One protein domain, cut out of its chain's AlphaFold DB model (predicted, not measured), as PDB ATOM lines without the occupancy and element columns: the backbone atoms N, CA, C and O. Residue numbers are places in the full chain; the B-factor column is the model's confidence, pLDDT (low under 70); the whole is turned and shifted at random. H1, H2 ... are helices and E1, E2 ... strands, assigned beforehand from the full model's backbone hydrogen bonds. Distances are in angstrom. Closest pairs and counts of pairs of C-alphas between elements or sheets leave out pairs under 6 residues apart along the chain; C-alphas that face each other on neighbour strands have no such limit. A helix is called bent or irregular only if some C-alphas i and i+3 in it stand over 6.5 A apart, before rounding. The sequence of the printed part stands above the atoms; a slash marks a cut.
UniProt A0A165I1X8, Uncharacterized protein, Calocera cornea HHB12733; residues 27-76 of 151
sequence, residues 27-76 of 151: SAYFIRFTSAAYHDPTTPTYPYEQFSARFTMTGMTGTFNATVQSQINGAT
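AT A GLANCE: This is residues 27 to 76 of the 151 residues of an uncharacterized protein of Calocera cornea HHB12733 (UniProt A0A165I1X8). What is the shape? A bent hairpin, E2 and E3, reaches out from an end where E1 and E4 come together and H1 sits off to one side, residues 65 to 71 sticking out. What builds it? The printed part has 50 residues, mixed helices and strands, in the order E1, E2, E3, E4, H1; the sheet E2 - E3 is antiparallel. It is elongated, 39 by 21 by 17 A, and only just loose, close to extended, with a radius of gyration of the C-alphas of 14.5 A.

HOW THE PARTS SIT: What pairs? E2, residues 32 to 40, and E3, residues 43 to 51, form an antiparallel hairpin; N 33 and O 50 are 2.8 A apart, within hydrogen-bond range. E2 bends by 112 degrees at residue 37. What lies beyond? E1, residues 27 to 29, and E4, residues 55 to 61, pair with no named strand; their closest C-alphas, of Ser 27 and Thr 56, are 3.9 A apart. H1, residues 66 to 75, has every O i to N i+4 pair within hydrogen-bond range and is apart from E2, E3 and E4.

IN THESE COORDINATES: Where is the start? E1, 5.7 A long, begins at C-alpha 27 (98.650, 150.405, 94.768). How long are the others? E2 measures 15.2 A, E3 17.6 A, E4 16.8 A and H1 14.1 A, ending at C-alpha 75 (93.239, 155.677, 84.354).

THE WHOLE: Is it continuous? The printed part has no cut, and its four links are tight. Where is confidence low? The model's pLDDT is under 70 at residues 37 to 38, 40 to 44, 64 and 66 to 76.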
ATOM      1  N   SER A  27      99.548 151.544  95.026       78.81
ATOM      2  CA  SER A  27      98.650 150.405  94.768       78.81
ATOM      3  C   SER A  27      98.276 150.268  93.285       78.81
ATOM      4  O   SER A  27      97.326 149.575  92.908       78.81
ATOM      5  N   ALA A  28      98.977 150.992  92.411       77.50
ATOM      6  CA  ALA A  28      98.730 151.014  90.973       77.50
ATOM      7  C   ALA A  28      99.545 149.988  90.174       77.50
ATOM      8  O   ALA A  28      99.452 149.972  88.950       77.50
ATOM      9  N   TYR A  29     100.308 149.120  90.838       80.38
ATOM     10  CA  TYR A  29     101.140 148.135  90.158       80.38
ATOM     11  C   TYR A  29     100.322 146.922  89.744       80.38
ATOM     12  O   TYR A  29      99.501 146.421  90.505       80.38
ATOM     13  N   PHE A  30     100.549 146.447  88.529       83.19
ATOM     14  CA  PHE A  30     100.001 145.205  88.001       83.19
ATOM     15  C   PHE A  30     101.033 144.589  87.055       83.19
ATOM     16  O   PHE A  30     101.931 145.270  86.558       83.19
ATOM     17  N   ILE A  31     100.907 143.293  86.805       80.94
ATOM     18  CA  ILE A  31     101.745 142.558  85.864       80.94
ATOM     19  C   ILE A  31     100.943 142.367  84.582       80.94
ATOM     20  O   ILE A  31      99.800 141.905  84.611       80.94
ATOM     21  N   ARG A  32     101.554 142.716  83.450       82.25
ATOM     22  CA  ARG A  32     101.030 142.413  82.121       82.25
ATOM     23  C   ARG A  32     101.820 141.257  81.529       82.25
ATOM     24  O   ARG A  32     103.030 141.366  81.336       82.25
ATOM     25  N   PHE A  33     101.126 140.174  81.225       78.25
ATOM     26  CA  PHE A  33     101.653 139.053  80.467       78.25
ATOM     27  C   PHE A  33     101.341 139.286  78.994       78.25
ATOM     28  O   PHE A  33     100.180 139.438  78.628       78.25
ATOM     29  N   THR A  34     102.367 139.311  78.149       79.00
ATOM     30  CA  THR A  34     102.215 139.385  76.693       79.00
ATOM     31  C   THR A  34     102.763 138.097  76.103       79.00
ATOM     32  O   THR A  34     103.909 137.729  76.371       79.00
ATOM     33  N   SER A  35     101.951 137.392  75.318       73.12
ATOM     34  CA  SER A  35     102.409 136.199  74.615       73.12
ATOM     35  C   SER A  35     103.355 136.577  73.476       73.12
ATOM     36  O   SER A  35     103.059 137.466  72.683       73.12
ATOM     37  N   ALA A  36     104.491 135.886  73.385       72.19
ATOM     38  CA  ALA A  36     105.482 136.123  72.336       72.19
ATOM     39  C   ALA A  36     105.127 135.451  70.998       72.19
ATOM     40  O   ALA A  36     105.621 135.873  69.959       72.19
ATOM     41  N   ALA A  37     104.314 134.391  71.025       68.88
ATOM     42  CA  ALA A  37     104.042 133.549  69.856       68.88
ATOM     43  C   ALA A  37     102.546 133.345  69.568       68.88
ATOM     44  O   ALA A  37     102.196 132.843  68.503       68.88
ATOM     45  N   TYR A  38     101.663 133.708  70.505       69.69
ATOM     46  CA  TYR A  38     100.218 133.558  70.350       69.69
ATOM     47  C   TYR A  38      99.559 134.931  70.215       69.69
ATOM     48  O   TYR A  38      99.682 135.782  71.100       69.69
ATOM     49  N   HIS A  39      98.855 135.126  69.106       74.75
ATOM     50  CA  HIS A  39      98.070 136.322  68.819       74.75
ATOM     51  C   HIS A  39      96.592 136.059  69.096       74.75
ATOM     52  O   HIS A  39      96.143 134.911  69.047       74.75
ATOM     53  N   ASP A  40      95.840 137.115  69.400       66.56
ATOM     54  CA  ASP A  40      94.399 136.986  69.594       66.56
ATOM     55  C   ASP A  40      93.744 136.489  68.287       66.56
ATOM     56  O   ASP A  40      93.953 137.095  67.232       66.56
ATOM     57  N   PRO A  41      92.952 135.401  68.315       63.53
ATOM     58  CA  PRO A  41      92.282 134.884  67.123       63.53
ATOM     59  C   PRO A  41      91.265 135.866  66.516       63.53
ATOM     60  O   PRO A  41      90.910 135.722  65.347       63.53
ATOM     61  N   THR A  42      90.797 136.860  67.278       68.31
ATOM     62  CA  THR A  42      89.876 137.908  66.805       68.31
ATOM     63  C   THR A  42      90.599 139.092  66.165       68.31
ATOM     64  O   THR A  42      90.048 139.742  65.275       68.31
ATOM     65  N   THR A  43      91.853 139.341  66.552       65.88
ATOM     66  CA  THR A  43      92.711 140.382  65.977       65.88
ATOM     67  C   THR A  43      94.158 139.881  65.888       65.88
ATOM     68  O   THR A  43      94.967 140.174  66.774       65.88
ATOM     69  N   PRO A  44      94.529 139.161  64.812       66.62
ATOM     70  CA  PRO A  44      95.827 138.487  64.701       66.62
ATOM     71  C   PRO A  44      97.031 139.440  64.660       66.62
ATOM     72  O   PRO A  44      98.173 139.008  64.761       66.62
ATOM     73  N   THR A  45      96.798 140.746  64.525       70.81
ATOM     74  CA  THR A  45      97.836 141.780  64.600       70.81
ATOM     75  C   THR A  45      98.310 142.032  66.034       70.81
ATOM     76  O   THR A  45      99.430 142.503  66.223       70.81
ATOM     77  N   TYR A  46      97.496 141.711  67.046       71.56
ATOM     78  CA  TYR A  46      97.819 141.985  68.443       71.56
ATOM     79  C   TYR A  46      98.220 140.700  69.178       71.56
ATOM     80  O   TYR A  46      97.524 139.683  69.078       71.56
ATOM     81  N   PRO A  47      99.364 140.698  69.884       77.88
ATOM     82  CA  PRO A  47      99.728 139.586  70.751       77.88
ATOM     83  C   PRO A  47      98.687 139.438  71.864       77.88
ATOM     84  O   PRO A  47      98.093 140.421  72.303       77.88
ATOM     85  N   TYR A  48      98.462 138.210  72.323       74.75
ATOM     86  CA  TYR A  48      97.537 137.965  73.425       74.75
ATOM     87  C   TYR A  48      98.091 138.574  74.719       74.75
ATOM     88  O   TYR A  48      99.204 138.238  75.141       74.75
ATOM     89  N   GLU A  49      97.320 139.467  75.338       83.12
ATOM     90  CA  GLU A  49      97.685 140.149  76.580       83.12
ATOM     91  C   GLU A  49      96.756 139.733  77.723       83.12
ATOM     92  O   GLU A  49      95.533 139.747  77.592       83.12
ATOM     93  N   GLN A  50      97.340 139.397  78.871       80.56
ATOM     94  CA  GLN A  50      96.620 139.095  80.102       80.56
ATOM     95  C   GLN A  50      97.143 139.979  81.234       80.56
ATOM     96  O   GLN A  50      98.346 140.201  81.370       80.56
ATOM     97  N   PHE A  51      96.239 140.476  82.071       82.75
ATOM     98  CA  PHE A  51      96.559 141.397  83.157       82.75
ATOM     99  C   PHE A  51      96.343 140.721  84.510       82.75
ATOM    100  O   PHE A  51      95.341 140.034  84.714       82.75
ATOM    101  N   SER A  52      97.275 140.916  85.441       80.69
ATOM    102  CA  SER A  52      97.076 140.534  86.837       80.69
ATOM    103  C   SER A  52      96.174 141.536  87.558       80.69
ATOM    104  O   SER A  52      95.987 142.673  87.119       80.69
ATOM    105  N   ALA A  53      95.680 141.141  88.731       79.75
ATOM    106  CA  ALA A  53      95.120 142.096  89.677       79.75
ATOM    107  C   ALA A  53      96.172 143.141  90.083       79.75
ATOM    108  O   ALA A  53      97.382 142.879  90.038       79.75
ATOM    109  N   ARG A  54      95.692 144.319  90.491       82.25
ATOM    110  CA  ARG A  54      96.538 145.366  91.061       82.25
ATOM    111  C   ARG A  54      97.018 144.950  92.445       82.25
ATOM    112  O   ARG A  54      96.242 144.407  93.230       82.25
ATOM    113  N   PHE A  55      98.271 145.240  92.748       80.00
ATOM    114  CA  PHE A  55      98.876 145.005  94.049       80.00
ATOM    115  C   PHE A  55      99.615 146.248  94.535       80.00
ATOM    116  O   PHE A  55     100.004 147.129  93.763       80.00
ATOM    117  N   THR A  56      99.777 146.318  95.852       82.12
ATOM    118  CA  THR A  56     100.508 147.392  96.516       82.12
ATOM    119  C   THR A  56     101.965 147.003  96.638       82.12
ATOM    120  O   THR A  56     102.283 145.946  97.179       82.12
ATOM    121  N   MET A  57     102.843 147.868  96.145       78.62
ATOM    122  CA  MET A  57     104.277 147.768  96.376       78.62
ATOM    123  C   MET A  57     104.708 148.877  97.333       78.62
ATOM    124  O   MET A  57     104.299 150.029  97.182       78.62
ATOM    125  N   THR A  58     105.507 148.491  98.325       80.44
ATOM    126  CA  THR A  58     106.062 149.356  99.374       80.44
ATOM    127  C   THR A  58     107.584 149.248  99.380       80.44
ATOM    128  O   THR A  58     108.104 148.144  99.198       80.44
ATOM    129  N   GLY A  59     108.293 150.342  99.653       78.56
ATOM    130  CA  GLY A  59     109.756 150.397  99.619       78.56
ATOM    131  C   GLY A  59     110.345 150.746  98.249       78.56
ATOM    132  O   GLY A  59     111.521 150.471  98.010       78.56
ATOM    133  N   MET A  60     109.559 151.334  97.346       79.75
ATOM    134  CA  MET A  60     110.061 151.892  96.095       79.75
ATOM    135  C   MET A  60     110.327 153.389  96.253       79.75
ATOM    136  O   MET A  60     109.507 154.153  96.762       79.75
ATOM    137  N   THR A  61     111.510 153.803  95.821       75.00
ATOM    138  CA  THR A  61     112.059 155.153  96.002       75.00
ATOM    139  C   THR A  61     112.068 155.961  94.708       75.00
ATOM    140  O   THR A  61     112.532 157.102  94.690       75.00
ATOM    141  N   GLY A  62     111.576 155.378  93.614       72.31
ATOM    142  CA  GLY A  62     111.437 156.051  92.334       72.31
ATOM    143  C   GLY A  62     110.336 157.106  92.335       72.31
ATOM    144  O   GLY A  62     109.583 157.289  93.287       72.31
ATOM    145  N   THR A  63     110.205 157.823  91.227       72.50
ATOM    146  CA  THR A  63     109.119 158.786  91.021       72.50
ATOM    147  C   THR A  63     108.603 158.617  89.605       72.50
ATOM    148  O   THR A  63     109.385 158.561  88.657       72.50
ATOM    149  N   PHE A  64     107.283 158.523  89.445       69.00
ATOM    150  CA  PHE A  64     106.695 158.511  88.116       69.00
ATOM    151  C   PHE A  64     106.949 159.867  87.464       69.00
ATOM    152  O   PHE A  64     106.734 160.916  88.071       69.00
ATOM    153  N   ASN A  65     107.397 159.860  86.211       70.19
ATOM    154  CA  ASN A  65     107.478 161.097  85.447       70.19
ATOM    155  C   ASN A  65     106.068 161.720  85.337       70.19
ATOM    156  O   ASN A  65     105.075 160.989  85.318       70.19
ATOM    157  N   ALA A  66     105.965 163.049  85.255       69.44
ATOM    158  CA  ALA A  66     104.686 163.770  85.303       69.44
ATOM    159  C   ALA A  66     103.641 163.236  84.302       69.44
ATOM    160  O   ALA A  66     102.450 163.182  84.607       69.44
ATOM    161  N   THR A  67     104.087 162.765  83.134       68.94
ATOM    162  CA  THR A  67     103.225 162.135  82.123       68.94
ATOM    163  C   THR A  67     102.620 160.813  82.601       68.94
ATOM    164  O   THR A  67     101.427 160.581  82.420       68.94
ATOM    165  N   VAL A  68     103.413 159.964  83.258       68.81
ATOM    166  CA  VAL A  68     102.956 158.680  83.817       68.81
ATOM    167  C   VAL A  68     102.026 158.931  85.002       68.81
ATOM    168  O   VAL A  68     100.985 158.291  85.113       68.81
ATOM    169  N   GLN A  69     102.332 159.930  85.832       67.94
ATOM    170  CA  GLN A  69     101.451 160.338  86.924       67.94
ATOM    171  C   GLN A  69     100.089 160.829  86.407       67.94
ATOM    172  O   GLN A  69      99.051 160.466  86.955       67.94
ATOM    173  N   SER A  70     100.078 161.607  85.320       65.31
ATOM    174  CA  SER A  70      98.846 162.066  84.667       65.31
ATOM    175  C   SER A  70      98.020 160.897  84.118       65.31
ATOM    176  O   SER A  70      96.807 160.846  84.311       65.31
ATOM    177  N   GLN A  71      98.680 159.904  83.515       66.88
ATOM    178  CA  GLN A  71      98.020 158.687  83.040       66.88
ATOM    179  C   GLN A  71      97.459 157.842  84.188       66.88
ATOM    180  O   GLN A  71      96.345 157.350  84.070       66.88
ATOM    181  N   ILE A  72      98.169 157.713  85.311       68.06
ATOM    182  CA  ILE A  72      97.672 157.005  86.502       68.06
ATOM    183  C   ILE A  72      96.443 157.720  87.077       68.06
ATOM    184  O   ILE A  72      95.429 157.082  87.368       68.06
ATOM    185  N   ASN A  73      96.498 159.050  87.182       66.12
ATOM    186  CA  ASN A  73      95.374 159.853  87.660       66.12
ATOM    187  C   ASN A  73      94.160 159.740  86.716       66.12
ATOM    188  O   ASN A  73      93.032 159.623  87.189       66.12
ATOM    189  N   GLY A  74      94.382 159.711  85.395       58.91
ATOM    190  CA  GLY A  74      93.329 159.546  84.385       58.91
ATOM    191  C   GLY A  74      92.779 158.118  84.259       58.91
ATOM    192  O   GLY A  74      91.591 157.943  84.014       58.91
ATOM    193  N   ALA A  75      93.606 157.093  84.477       55.38
ATOM    194  CA  ALA A  75      93.239 155.677  84.354       55.38
ATOM    195  C   ALA A  75      92.587 155.091  85.618       55.38
ATOM    196  O   ALA A  75      92.157 153.939  85.622       55.38
ATOM    197  N   THR A  76      92.490 155.867  86.705       53.53
ATOM    198  CA  THR A  76      91.747 155.446  87.908       53.53
ATOM    199  C   THR A  76      90.222 155.459  87.680       53.53
ATOM    200  O   THR A  76      89.471 154.922  88.490       53.53
TER     201      THR A  76